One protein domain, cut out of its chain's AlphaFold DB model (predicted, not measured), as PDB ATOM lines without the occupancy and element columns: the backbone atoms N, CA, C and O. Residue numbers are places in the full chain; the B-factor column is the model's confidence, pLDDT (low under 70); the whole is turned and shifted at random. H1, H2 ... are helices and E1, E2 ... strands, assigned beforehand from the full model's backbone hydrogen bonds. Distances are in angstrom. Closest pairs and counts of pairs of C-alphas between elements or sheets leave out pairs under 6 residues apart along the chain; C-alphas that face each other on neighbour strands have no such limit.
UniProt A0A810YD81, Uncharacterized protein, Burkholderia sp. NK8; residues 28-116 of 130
ATOM      1  N   VAL A  28     139.275 119.555 142.220       97.00
ATOM      2  CA  VAL A  28     138.695 119.970 140.940       97.00
ATOM      3  C   VAL A  28     137.204 120.250 141.122       97.00
ATOM      4  O   VAL A  28     136.430 119.353 141.447       97.00
ATOM      5  N   LEU A  29     136.801 121.499 140.898       98.06
ATOM      6  CA  LEU A  29     135.406 121.931 140.848       98.06
ATOM      7  C   LEU A  29     134.979 122.075 139.383       98.06
ATOM      8  O   LEU A  29     135.582 122.849 138.646       98.06
ATOM      9  N   ILE A  30     133.937 121.365 138.960       98.38
ATOM     10  CA  ILE A  30     133.377 121.483 137.607       98.38
ATOM     11  C   ILE A  30     132.011 122.157 137.721       98.38
ATOM     12  O   ILE A  30     131.113 121.631 138.376       98.38
ATOM     13  N   LEU A  31     131.876 123.342 137.127       98.50
ATOM     14  CA  LEU A  31     130.662 124.153 137.167       98.50
ATOM     15  C   LEU A  31     129.930 124.063 135.834       98.50
ATOM     16  O   LEU A  31     130.482 124.461 134.810       98.50
ATOM     17  N   LEU A  32     128.684 123.597 135.887       98.25
ATOM     18  CA  LEU A  32     127.794 123.496 134.738       98.25
ATOM     19  C   LEU A  32     126.825 124.679 134.680       98.25
ATOM     20  O   LEU A  32     126.100 124.954 135.639       98.25
ATOM     21  N   TYR A  33     126.768 125.319 133.518       98.44
ATOM     22  CA  TYR A  33     125.812 126.363 133.171       98.44
ATOM     23  C   TYR A  33     124.953 125.936 131.975       98.44
ATOM     24  O   TYR A  33     125.382 125.146 131.144       98.44
ATOM     25  N   HIS A  34     123.748 126.490 131.856       97.75
ATOM     26  CA  HIS A  34     122.886 126.253 130.686       97.75
ATOM     27  C   HIS A  34     122.529 127.571 130.002       97.75
ATOM     28  O   HIS A  34     122.701 127.726 128.795       97.75
ATOM     29  N   ARG A  35     122.054 128.560 130.772       97.19
ATOM     30  CA  ARG A  35     121.652 129.864 130.233       97.19
ATOM     31  C   ARG A  35     121.839 131.014 131.215       97.19
ATOM     32  O   ARG A  35     121.875 130.815 132.429       97.19
ATOM     33  N   PHE A  36     121.900 132.217 130.652       97.94
ATOM     34  CA  PHE A  36     122.130 133.473 131.357       97.94
ATOM     35  C   PHE A  36     121.059 134.504 131.001       97.94
ATOM     36  O   PHE A  36     120.612 134.569 129.855       97.94
ATOM     37  N   SER A  37     120.641 135.290 131.989       96.25
ATOM     38  CA  SER A  37     119.650 136.364 131.849       96.25
ATOM     39  C   SER A  37     119.682 137.249 133.093       96.25
ATOM     40  O   SER A  37     119.933 136.746 134.183       96.25
ATOM     41  N   ASP A  38     119.362 138.536 132.985       95.62
ATOM     42  CA  ASP A  38     119.277 139.427 134.156       95.62
ATOM     43  C   ASP A  38     118.129 139.043 135.108       95.62
ATOM     44  O   ASP A  38     118.153 139.340 136.305       95.62
ATOM     45  N   HIS A  39     117.146 138.300 134.597       93.75
ATOM     46  CA  HIS A  39     116.026 137.766 135.363       93.75
ATOM     47  C   HIS A  39     115.997 136.240 135.298       93.75
ATOM     48  O   HIS A  39     116.205 135.649 134.237       93.75
ATOM     49  N   VAL A  40     115.700 135.598 136.432       90.19
ATOM     50  CA  VAL A  40     115.560 134.138 136.512       90.19
ATOM     51  C   VAL A  40     114.260 133.732 135.828       90.19
ATOM     52  O   VAL A  40     113.180 134.064 136.310       90.19
ATOM     53  N   THR A  41     114.370 133.019 134.708       87.38
ATOM     54  CA  THR A  41     113.214 132.521 133.947       87.38
ATOM     55  C   THR A  41     112.854 131.076 134.287       87.38
ATOM     56  O   THR A  41     111.700 130.688 134.147       87.38
ATOM     57  N   ASP A  42     113.824 130.289 134.757       92.75
ATOM     58  CA  ASP A  42     113.654 128.907 135.214       92.75
ATOM     59  C   ASP A  42     114.809 128.490 136.147       92.75
ATOM     60  O   ASP A  42     115.714 129.279 136.431       92.75
ATOM     61  N   SER A  43     114.793 127.238 136.614       93.12
ATOM     62  CA  SER A  43     115.816 126.676 137.508       93.12
ATOM     63  C   SER A  43     117.216 126.568 136.893       93.12
ATOM     64  O   SER A  43     118.178 126.373 137.632       93.12
ATOM     65  N   MET A  44     117.347 126.689 135.570       95.81
ATOM     66  CA  MET A  44     118.617 126.584 134.845       95.81
ATOM     67  C   MET A  44     119.203 127.955 134.485       95.81
ATOM     68  O   MET A  44     120.279 128.039 133.889       95.81
ATOM     69  N   THR A  45     118.500 129.035 134.834       97.50
ATOM     70  CA  THR A  45     118.903 130.406 134.539       97.50
ATOM     71  C   THR A  45     119.831 130.951 135.620       97.50
ATOM     72  O   THR A  45     119.423 131.149 136.766       97.50
ATOM     73  N   VAL A  46     121.069 131.271 135.243       98.19
ATOM     74  CA  VAL A  46     122.013 131.989 136.107       98.19
ATOM     75  C   VAL A  46     121.972 133.477 135.775       98.19
ATOM     76  O   VAL A  46     122.097 133.867 134.616       98.19
ATOM     77  N   ARG A  47     121.808 134.329 136.795       98.19
ATOM     78  CA  ARG A  47     121.907 135.777 136.579       98.19
ATOM     79  C   ARG A  47     123.324 136.177 136.199       98.19
ATOM     80  O   ARG A  47     124.270 135.656 136.787       98.19
ATOM     81  N   THR A  48     123.470 137.129 135.281       97.31
ATOM     82  CA  THR A  48     124.782 137.646 134.852       97.31
ATOM     83  C   THR A  48     125.617 138.095 136.056       97.31
ATOM     84  O   THR A  48     126.751 137.657 136.226       97.31
ATOM     85  N   GLU A  49     125.008 138.854 136.974       97.94
ATOM     86  CA  GLU A  49     125.636 139.283 138.233       97.94
ATOM     87  C   GLU A  49     126.106 138.113 139.115       97.94
ATOM     88  O   GLU A  49     127.160 138.191 139.753       97.94
ATOM     89  N   THR A  50     125.348 137.012 139.138       98.06
ATOM     90  CA  THR A  50     125.665 135.815 139.919       98.06
ATOM     91  C   THR A  50     126.853 135.095 139.306       98.06
ATOM     92  O   THR A  50     127.749 134.686 140.040       98.06
ATOM     93  N   PHE A  51     126.896 134.977 137.978       98.19
ATOM     94  CA  PHE A  51     128.029 134.384 137.276       98.19
ATOM     95  C   PHE A  51     129.320 135.168 137.540       98.19
ATOM     96  O   PHE A  51     130.325 134.596 137.956       98.19
ATOM     97  N   GLU A  52     129.289 136.495 137.415       98.25
ATOM     98  CA  GLU A  52     130.455 137.324 137.733       98.25
ATOM     99  C   GLU A  52     130.859 137.224 139.213       98.25
ATOM    100  O   GLU A  52     132.049 137.203 139.534       98.25
ATOM    101  N   ALA A  53     129.890 137.138 140.131       98.56
ATOM    102  CA  ALA A  53     130.163 136.920 141.550       98.56
ATOM    103  C   ALA A  53     130.820 135.557 141.813       98.56
ATOM    104  O   ALA A  53     131.744 135.474 142.623       98.56
ATOM    105  N   GLN A  54     130.401 134.507 141.105       98.50
ATOM    106  CA  GLN A  54     131.038 133.193 141.165       98.50
ATOM    107  C   GLN A  54     132.487 133.265 140.675       98.50
ATOM    108  O   GLN A  54     133.375 132.776 141.367       98.50
ATOM    109  N   LEU A  55     132.756 133.937 139.549       98.50
ATOM    110  CA  LEU A  55     134.120 134.127 139.042       98.50
ATOM    111  C   LEU A  55     135.015 134.877 140.041       98.50
ATOM    112  O   LEU A  55     136.155 134.469 140.277       98.50
ATOM    113  N   ARG A  56     134.495 135.940 140.671       98.44
ATOM    114  CA  ARG A  56     135.206 136.660 141.741       98.44
ATOM    115  C   ARG A  56     135.506 135.747 142.926       98.44
ATOM    116  O   ARG A  56     136.658 135.670 143.340       98.44
ATOM    117  N   SER A  57     134.511 134.998 143.395       98.50
ATOM    118  CA  SER A  57     134.668 134.068 144.515       98.50
ATOM    119  C   SER A  57     135.712 132.985 144.224       98.50
ATOM    120  O   SER A  57     136.579 132.731 145.060       98.50
ATOM    121  N   LEU A  58     135.712 132.394 143.024       98.44
ATOM    122  CA  LEU A  58     136.737 131.428 142.614       98.44
ATOM    123  C   LEU A  58     138.143 132.027 142.738       98.44
ATOM    124  O   LEU A  58     139.027 131.419 143.345       98.44
ATOM    125  N   LYS A  59     138.337 133.243 142.217       97.06
ATOM    126  CA  LYS A  59     139.622 133.944 142.279       97.06
ATOM    127  C   LYS A  59     140.041 134.261 143.718       97.06
ATOM    128  O   LYS A  59     141.190 134.019 144.076       97.06
ATOM    129  N   GLU A  60     139.126 134.775 144.534       98.31
ATOM    130  CA  GLU A  60     139.363 135.112 145.946       98.31
ATOM    131  C   GLU A  60     139.765 133.886 146.776       98.31
ATOM    132  O   GLU A  60     140.632 133.983 147.642       98.31
ATOM    133  N   HIS A  61     139.210 132.712 146.460       97.62
ATOM    134  CA  HIS A  61     139.538 131.444 147.120       97.62
ATOM    135  C   HIS A  61     140.708 130.687 146.462       97.62
ATOM    136  O   HIS A  61     140.975 129.532 146.803       97.62
ATOM    137  N   GLY A  62     141.425 131.323 145.530       97.12
ATOM    138  CA  GLY A  62     142.649 130.786 144.933       97.12
ATOM    139  C   GLY A  62     142.435 129.677 143.902       97.12
ATOM    140  O   GLY A  62     143.365 128.912 143.647       97.12
ATOM    141  N   TYR A  63     141.241 129.562 143.311       98.19
ATOM    142  CA  TYR A  63     141.004 128.635 142.207       98.19
ATOM    143  C   TYR A  63     141.669 129.129 140.923       98.19
ATOM    144  O   TYR A  63     141.521 130.286 140.525       98.19
ATOM    145  N   GLN A  64     142.345 128.216 140.230       97.81
ATOM    146  CA  GLN A  64     142.784 128.431 138.857       97.81
ATOM    147  C   GLN A  64     141.729 127.894 137.892       97.81
ATOM    148  O   GLN A  64     141.379 126.715 137.947       97.81
ATOM    149  N   ILE A  65     141.229 128.756 137.008       98.50
ATOM    150  CA  ILE A  65     140.279 128.345 135.973       98.50
ATOM    151  C   ILE A  65     141.068 127.750 134.805       98.50
ATOM    152  O   ILE A  65     141.818 128.458 134.133       98.50
ATOM    153  N   LEU A  66     140.916 126.446 134.580       98.50
ATOM    154  CA  LEU A  66     141.636 125.693 133.551       98.50
ATOM    155  C   LEU A  66     140.657 125.103 132.525       98.50
ATOM    156  O   LEU A  66     139.477 124.915 132.820       98.50
ATOM    157  N   PRO A  67     141.105 124.808 131.292       98.50
ATOM    158  CA  PRO A  67     140.278 124.072 130.346       98.50
ATOM    159  C   PRO A  67     140.089 122.630 130.822       98.50
ATOM    160  O   PRO A  67     141.024 122.042 131.365       98.50
ATOM    161  N   LEU A  68     138.934 122.019 130.528       98.50
ATOM    162  CA  LEU A  68     138.631 120.636 130.931       98.50
ATOM    163  C   LEU A  68     139.731 119.635 130.534       98.50
ATOM    164  O   LEU A  68     140.036 118.724 131.297       98.50
ATOM    165  N   ARG A  69     140.400 119.852 129.391       98.12
ATOM    166  CA  ARG A  69     141.529 119.017 128.940       98.12
ATOM    167  C   ARG A  69     142.664 118.897 129.963       98.12
ATOM    168  O   ARG A  69     143.330 117.878 129.977       98.12
ATOM    169  N   ALA A  70     142.878 119.898 130.821       97.81
ATOM    170  CA  ALA A  70     143.904 119.828 131.859       97.81
ATOM    171  C   ALA A  70     143.584 118.736 132.893       97.81
ATOM    172  O   ALA A  70     144.486 118.053 133.365       97.81
ATOM    173  N   VAL A  71     142.298 118.545 133.204       97.00
ATOM    174  CA  VAL A  71     141.832 117.472 134.092       97.00
ATOM    175  C   VAL A  71     141.959 116.120 133.400       97.00
ATOM    176  O   VAL A  71     142.417 115.176 134.027       97.00
ATOM    177  N   LEU A  72     141.624 116.034 132.108       97.19
ATOM    178  CA  LEU A  72     141.800 114.800 131.332       97.19
ATOM    179  C   LEU A  72     143.272 114.372 131.297       97.19
ATOM    180  O   LEU A  72     143.590 113.261 131.702       97.19
ATOM    181  N   THR A  73     144.177 115.289 130.940       97.44
ATOM    182  CA  THR A  73     145.626 115.044 130.968       97.44
ATOM    183  C   THR A  73     146.100 114.606 132.353       97.44
ATOM    184  O   THR A  73     146.873 113.664 132.465       97.44
ATOM    185  N   TRP A  74     145.615 115.247 133.419       96.00
ATOM    186  CA  TRP A  74     145.964 114.861 134.787       96.00
ATOM    187  C   TRP A  74     145.510 113.445 135.168       96.00
ATOM    188  O   TRP A  74     146.212 112.767 135.914       96.00
ATOM    189  N   LEU A  75     144.361 112.995 134.661       94.25
ATOM    190  CA  LEU A  75     143.845 111.647 134.907       94.25
ATOM    191  C   LEU A  75     144.561 110.577 134.071       94.25
ATOM    192  O   LEU A  75     144.708 109.443 134.525       94.25
ATOM    193  N   GLU A  76     144.981 110.922 132.856       96.94
ATOM    194  CA  GLU A  76     145.562 109.983 131.891       96.94
ATOM    195  C   GLU A  76     147.086 109.842 132.028       96.94
ATOM    196  O   GLU A  76     147.633 108.768 131.771       96.94
ATOM    197  N   GLU A  77     147.785 110.898 132.452       95.88
ATOM    198  CA  GLU A  77     149.245 110.929 132.528       95.88
ATOM    199  C   GLU A  77     149.747 110.850 133.984       95.88
ATOM    200  O   GLU A  77     149.587 111.804 134.748       95.88
ATOM    201  N   PRO A  78     150.470 109.784 134.386       90.25
ATOM    202  CA  PRO A  78     150.944 109.622 135.769       90.25
ATOM    203  C   PRO A  78     151.830 110.769 136.292       90.25
ATOM    204  O   PRO A  78     151.866 111.048 137.497       90.25
ATOM    205  N   SER A  79     152.562 111.435 135.393       92.56
ATOM    206  CA  SER A  79     153.444 112.562 135.707       92.56
ATOM    207  C   SER A  79     152.746 113.922 135.709       92.56
ATOM    208  O   SER A  79     153.329 114.893 136.197       92.56
ATOM    209  N   ALA A  80     151.528 114.028 135.172       93.75
ATOM    210  CA  ALA A  80     150.812 115.292 135.140       93.75
ATOM    211  C   ALA A  80     150.409 115.731 136.557       93.75
ATOM    212  O   ALA A  80     150.187 114.930 137.470       93.75
ATOM    213  N   THR A  81     150.348 117.041 136.770       94.38
ATOM    214  CA  THR A  81     149.954 117.650 138.046       94.38
ATOM    215  C   THR A  81     148.942 118.754 137.794       94.38
ATOM    216  O   THR A  81     148.958 119.390 136.740       94.38
ATOM    217  N   LEU A  82     148.069 118.985 138.773       95.50
ATOM    218  CA  LEU A  82     147.178 120.133 138.801       95.50
ATOM    219  C   LEU A  82     147.549 121.064 139.958       95.50
ATOM    220  O   LEU A  82     148.123 120.625 140.960       95.50
ATOM    221  N   PRO A  83     147.205 122.357 139.848       95.56
ATOM    222  CA  PRO A  83     147.159 123.236 141.002       95.56
ATOM    223  C   PRO A  83     146.270 122.648 142.115       95.56
ATOM    224  O   PRO A  83     145.285 121.973 141.814       95.56
ATOM    225  N   PRO A  84     146.525 122.970 143.396       95.88
ATOM    226  CA  PRO A  84     145.715 122.464 144.510       95.88
ATOM    227  C   PRO A  84     144.214 122.787 144.414       95.88
ATOM    228  O   PRO A  84     143.391 122.057 144.961       95.88
ATOM    229  N   ARG A  85     143.846 123.884 143.738       97.50
ATOM    230  CA  ARG A  85     142.456 124.315 143.523       97.50
ATOM    231  C   ARG A  85     142.242 124.661 142.057       97.50
ATOM    232  O   ARG A  85     142.770 125.660 141.568       97.50
ATOM    233  N   VAL A  86     141.447 123.852 141.369       98.31
ATOM    234  CA  VAL A  86     141.112 124.025 139.953       98.31
ATOM    235  C   VAL A  86     139.609 124.172 139.801       98.31
ATOM    236  O   VAL A  86     138.842 123.442 140.426       98.31
ATOM    237  N   ALA A  87     139.189 125.120 138.970       98.62
ATOM    238  CA  ALA A  87     137.809 125.247 138.535       98.62
ATOM    239  C   ALA A  87     137.722 125.067 137.018       98.62
ATOM    240  O   ALA A  87     138.551 125.588 136.274       98.62
ATOM    241  N   ILE A  88     136.709 124.341 136.561       98.75
ATOM    242  CA  ILE A  88     136.386 124.152 135.149       98.75
ATOM    243  C   ILE A  88     135.007 124.751 134.905       98.75
ATOM    244  O   ILE A  88     134.074 124.489 135.666       98.75
ATOM    245  N   LEU A  89     134.880 125.545 133.846       98.81
ATOM    246  CA  LEU A  89     133.605 126.105 133.410       98.81
ATOM    247  C   LEU A  89     133.078 125.285 132.232       98.81
ATOM    248  O   LEU A  89     133.778 125.125 131.226       98.81
ATOM    249  N   THR A  90     131.849 124.791 132.342       98.75
ATOM    250  CA  THR A  90     131.156 124.098 131.256       98.75
ATOM    251  C   THR A  90     129.804 124.739 130.977       98.75
ATOM    252  O   THR A  90     129.162 125.282 131.874       98.75
ATOM    253  N   ALA A  91     129.371 124.689 129.725       98.50
ATOM    254  CA  ALA A  91     128.027 125.075 129.321       98.50
ATOM    255  C   ALA A  91     127.394 123.964 128.479       98.50
ATOM    256  O   ALA A  91     128.112 123.345 127.694       98.50
ATOM    257  N   ASP A  92     126.084 123.764 128.608       97.88
ATOM    258  CA  ASP A  92     125.320 122.747 127.870       97.88
ATOM    259  C   ASP A  92     124.275 123.384 126.920       97.88
ATOM    260  O   ASP A  92     124.142 124.609 126.817       97.88
ATOM    261  N   ASP A  93     123.530 122.543 126.203       96.62
ATOM    262  CA  ASP A  93     122.367 122.822 125.342       96.62
ATOM    263  C   ASP A  93     122.618 123.562 124.022       96.62
ATOM    264  O   ASP A  93     121.956 123.274 123.024       96.62
ATOM    265  N   GLY A  94     123.534 124.530 123.986       96.44
ATOM    266  CA  GLY A  94     123.651 125.436 122.838       96.44
ATOM    267  C   GLY A  94     122.806 126.710 122.957       96.44
ATOM    268  O   GLY A  94     122.454 127.295 121.936       96.44
ATOM    269  N   HIS A  95     122.435 127.135 124.171       97.50
ATOM    270  CA  HIS A  95     121.574 128.306 124.380       97.50
ATOM    271  C   HIS A  95     122.246 129.618 123.929       97.50
ATOM    272  O   HIS A  95     123.413 129.867 124.241       97.50
ATOM    273  N   ARG A  96     121.496 130.513 123.267       97.25
ATOM    274  CA  ARG A  96     122.030 131.764 122.685       97.25
ATOM    275  C   ARG A  96     122.760 132.660 123.686       97.25
ATOM    276  O   ARG A  96     123.796 133.236 123.379       97.25
ATOM    277  N   SER A  97     122.283 132.686 124.931       97.81
ATOM    278  CA  SER A  97     122.888 133.479 126.008       97.81
ATOM    279  C   SER A  97     124.324 133.067 126.343       97.81
ATOM    280  O   SER A  97     125.053 133.845 126.950       97.81
ATOM    281  N   VAL A  98     124.744 131.840 126.005       97.69
ATOM    282  CA  VAL A  98     126.147 131.431 126.169       97.69
ATOM    283  C   VAL A  98     127.046 132.285 125.268       97.69
ATOM    284  O   VAL A  98     128.122 132.697 125.695       97.69
ATOM    285  N   TYR A  99     126.581 132.625 124.065       97.31
ATOM    286  CA  TYR A  99     127.269 133.557 123.173       97.31
ATOM    287  C   TYR A  99     127.020 135.019 123.555       97.31
ATOM    288  O   TYR A  99     127.965 135.788 123.651       97.31
ATOM    289  N   ASP A 100     125.774 135.407 123.826       97.75
ATOM    290  CA  ASP A 100     125.457 136.826 124.051       97.75
ATOM    291  C   ASP A 100     126.001 137.363 125.388       97.75
ATOM    292  O   ASP A 100     126.306 138.550 125.498       97.75
ATOM    293  N   VAL A 101     126.123 136.506 126.410       97.88
ATOM    294  CA  VAL A 101     126.466 136.910 127.787       97.88
ATOM    295  C   VAL A 101     127.783 136.297 128.258       97.88
ATOM    296  O   VAL A 101     128.706 137.025 128.623       97.88
ATOM    297  N   LEU A 102     127.902 134.963 128.258       97.88
ATOM    298  CA  LEU A 102     129.094 134.299 128.800       97.88
ATOM    299  C   LEU A 102     130.333 134.567 127.939       97.88
ATOM    300  O   LEU A 102     131.399 134.847 128.491       97.88
ATOM    301  N   PHE A 103     130.221 134.500 126.611       98.12
ATOM    302  CA  PHE A 103     131.373 134.615 125.717       98.12
ATOM    303  C   PHE A 103     132.120 135.960 125.834       98.12
ATOM    304  O   PHE A 103     133.340 135.911 125.996       98.12
ATOM    305  N   PRO A 104     131.471 137.144 125.861       98.38
ATOM    306  CA  PRO A 104     132.163 138.414 126.095       98.38
ATOM    307  C   PRO A 104     132.930 138.467 127.425       98.38
ATOM    308  O   PRO A 104     134.060 138.959 127.467       98.38
ATOM    309  N   ILE A 105     132.352 137.924 128.504       98.12
ATOM    310  CA  ILE A 105     133.001 137.848 129.824       98.12
ATOM    311  C   ILE A 105     134.216 136.916 129.751       98.12
ATOM    312  O   ILE A 105     135.322 137.290 130.145       98.12
ATOM    313  N   ALA A 106     134.033 135.723 129.179       98.06
ATOM    314  CA  ALA A 106     135.100 134.748 129.011       98.06
ATOM    315  C   ALA A 106     136.233 135.280 128.123       98.06
ATOM    316  O   ALA A 106     137.404 135.051 128.416       98.06
ATOM    317  N   GLN A 107     135.918 136.038 127.073       98.31
ATOM    318  CA  GLN A 107     136.910 136.642 126.188       98.31
ATOM    319  C   GLN A 107     137.727 137.720 126.906       98.31
ATOM    320  O   GLN A 107     138.955 137.734 126.792       98.31
ATOM    321  N   LYS A 108     137.058 138.598 127.666       97.88
ATOM    322  CA  LYS A 108     137.698 139.667 128.445       97.88
ATOM    323  C   LYS A 108     138.714 139.105 129.442       97.88
ATOM    324  O   LYS A 108     139.845 139.587 129.497       97.88
ATOM    325  N   ASP A 109     138.329 138.056 130.164       95.75
ATOM    326  CA  ASP A 109     139.133 137.474 131.243       95.75
ATOM    327  C   ASP A 109     139.949 136.243 130.796       95.75
ATOM    328  O   ASP A 109     140.640 135.621 131.604       95.75
ATOM    329  N   ARG A 110     139.912 135.906 129.496       97.56
ATOM    330  CA  ARG A 110     140.573 134.737 128.877       97.56
ATOM    331  C   ARG A 110     140.221 133.414 129.565       97.56
ATOM    332  O   ARG A 110     141.076 132.547 129.747       97.56
ATOM    333  N   LEU A 111     138.956 133.268 129.944       98.19
ATOM    334  CA  LEU A 111     138.447 132.100 130.647       98.19
ATOM    335  C   LEU A 111     138.216 130.949 129.663       98.19
ATOM    336  O   LEU A 111     137.460 131.108 128.701       98.19
ATOM    337  N   PRO A 112     138.822 129.775 129.888       98.38
ATOM    338  CA  PRO A 112     138.470 128.588 129.134       98.38
ATOM    339  C   PRO A 112     137.081 128.090 129.551       98.38
ATOM    340  O   PRO A 112     136.790 127.960 130.739       98.38
ATOM    341  N   VAL A 113     136.246 127.771 128.564       98.38
ATOM    342  CA  VAL A 113     134.915 127.184 128.761       98.38
ATOM    343  C   VAL A 113     134.773 125.998 127.815       98.38
ATOM    344  O   VAL A 113     135.106 126.100 126.632       98.38
ATOM    345  N   THR A 114     134.294 124.865 128.323       98.62
ATOM    346  CA  THR A 114     133.920 123.717 127.489       98.62
ATOM    347  C   THR A 114     132.430 123.781 127.189       98.62
ATOM    348  O   THR A 114     131.625 123.883 128.106       98.62
ATOM    349  N   PHE A 115     132.061 123.723 125.912       97.50
ATOM    350  CA  PHE A 115     130.673 123.835 125.480       97.50
ATOM    351  C   PHE A 115     130.185 122.505 124.903       97.50
ATOM    352  O   PHE A 115     130.677 122.066 123.862       97.50
ATOM    353  N   PHE A 116     129.236 121.863 125.579       98.06
ATOM    354  CA  PHE A 116     128.593 120.634 125.134       98.06
ATOM    355  C   PHE A 116     127.289 120.978 124.417       98.06
ATOM    356  O   PHE A 116     126.314 121.423 125.011       98.06
TER     357      PHE A 116
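This is residues 28 to 116 of the 130 residues of an uncharacterized protein of Burkholderia sp. NK8 (UniProt A0A810YD81). A parallel sheet, E1 E2 E3, has H1 along one face and H2 standing up from the other, while H3 only grazes it. The 89 printed residues have three named helices and three named strands. Mixed in class and compact, with a radius of gyration of the C-alphas of 13.7 A, they span 45 by 27 by 24 A.

E1 is residues 28 to 33, from C-alpha 28 at (138.695, 119.970, 140.940). H1 is 48 to 60, H2 68 to 76, E2 85 to 91, 20.3 A long, H3 96 to 109, and E3 113 to 115, ending at (130.673, 123.835, 125.480).

Within hydrogen-bond range are N 29 and O 86 of E1 and E2, 2.9 A, and N 114 and O 89 of E3 and E2, 3.0 A. The closest C-alphas of H2 and E2 are 68 and 88, 5.9 A. Every O i to N i+4 pair is within range in H1 and H2, 7 of 10 in H3.

The link E1 to H1 is long; no printed residue is under 70 in pLDDT.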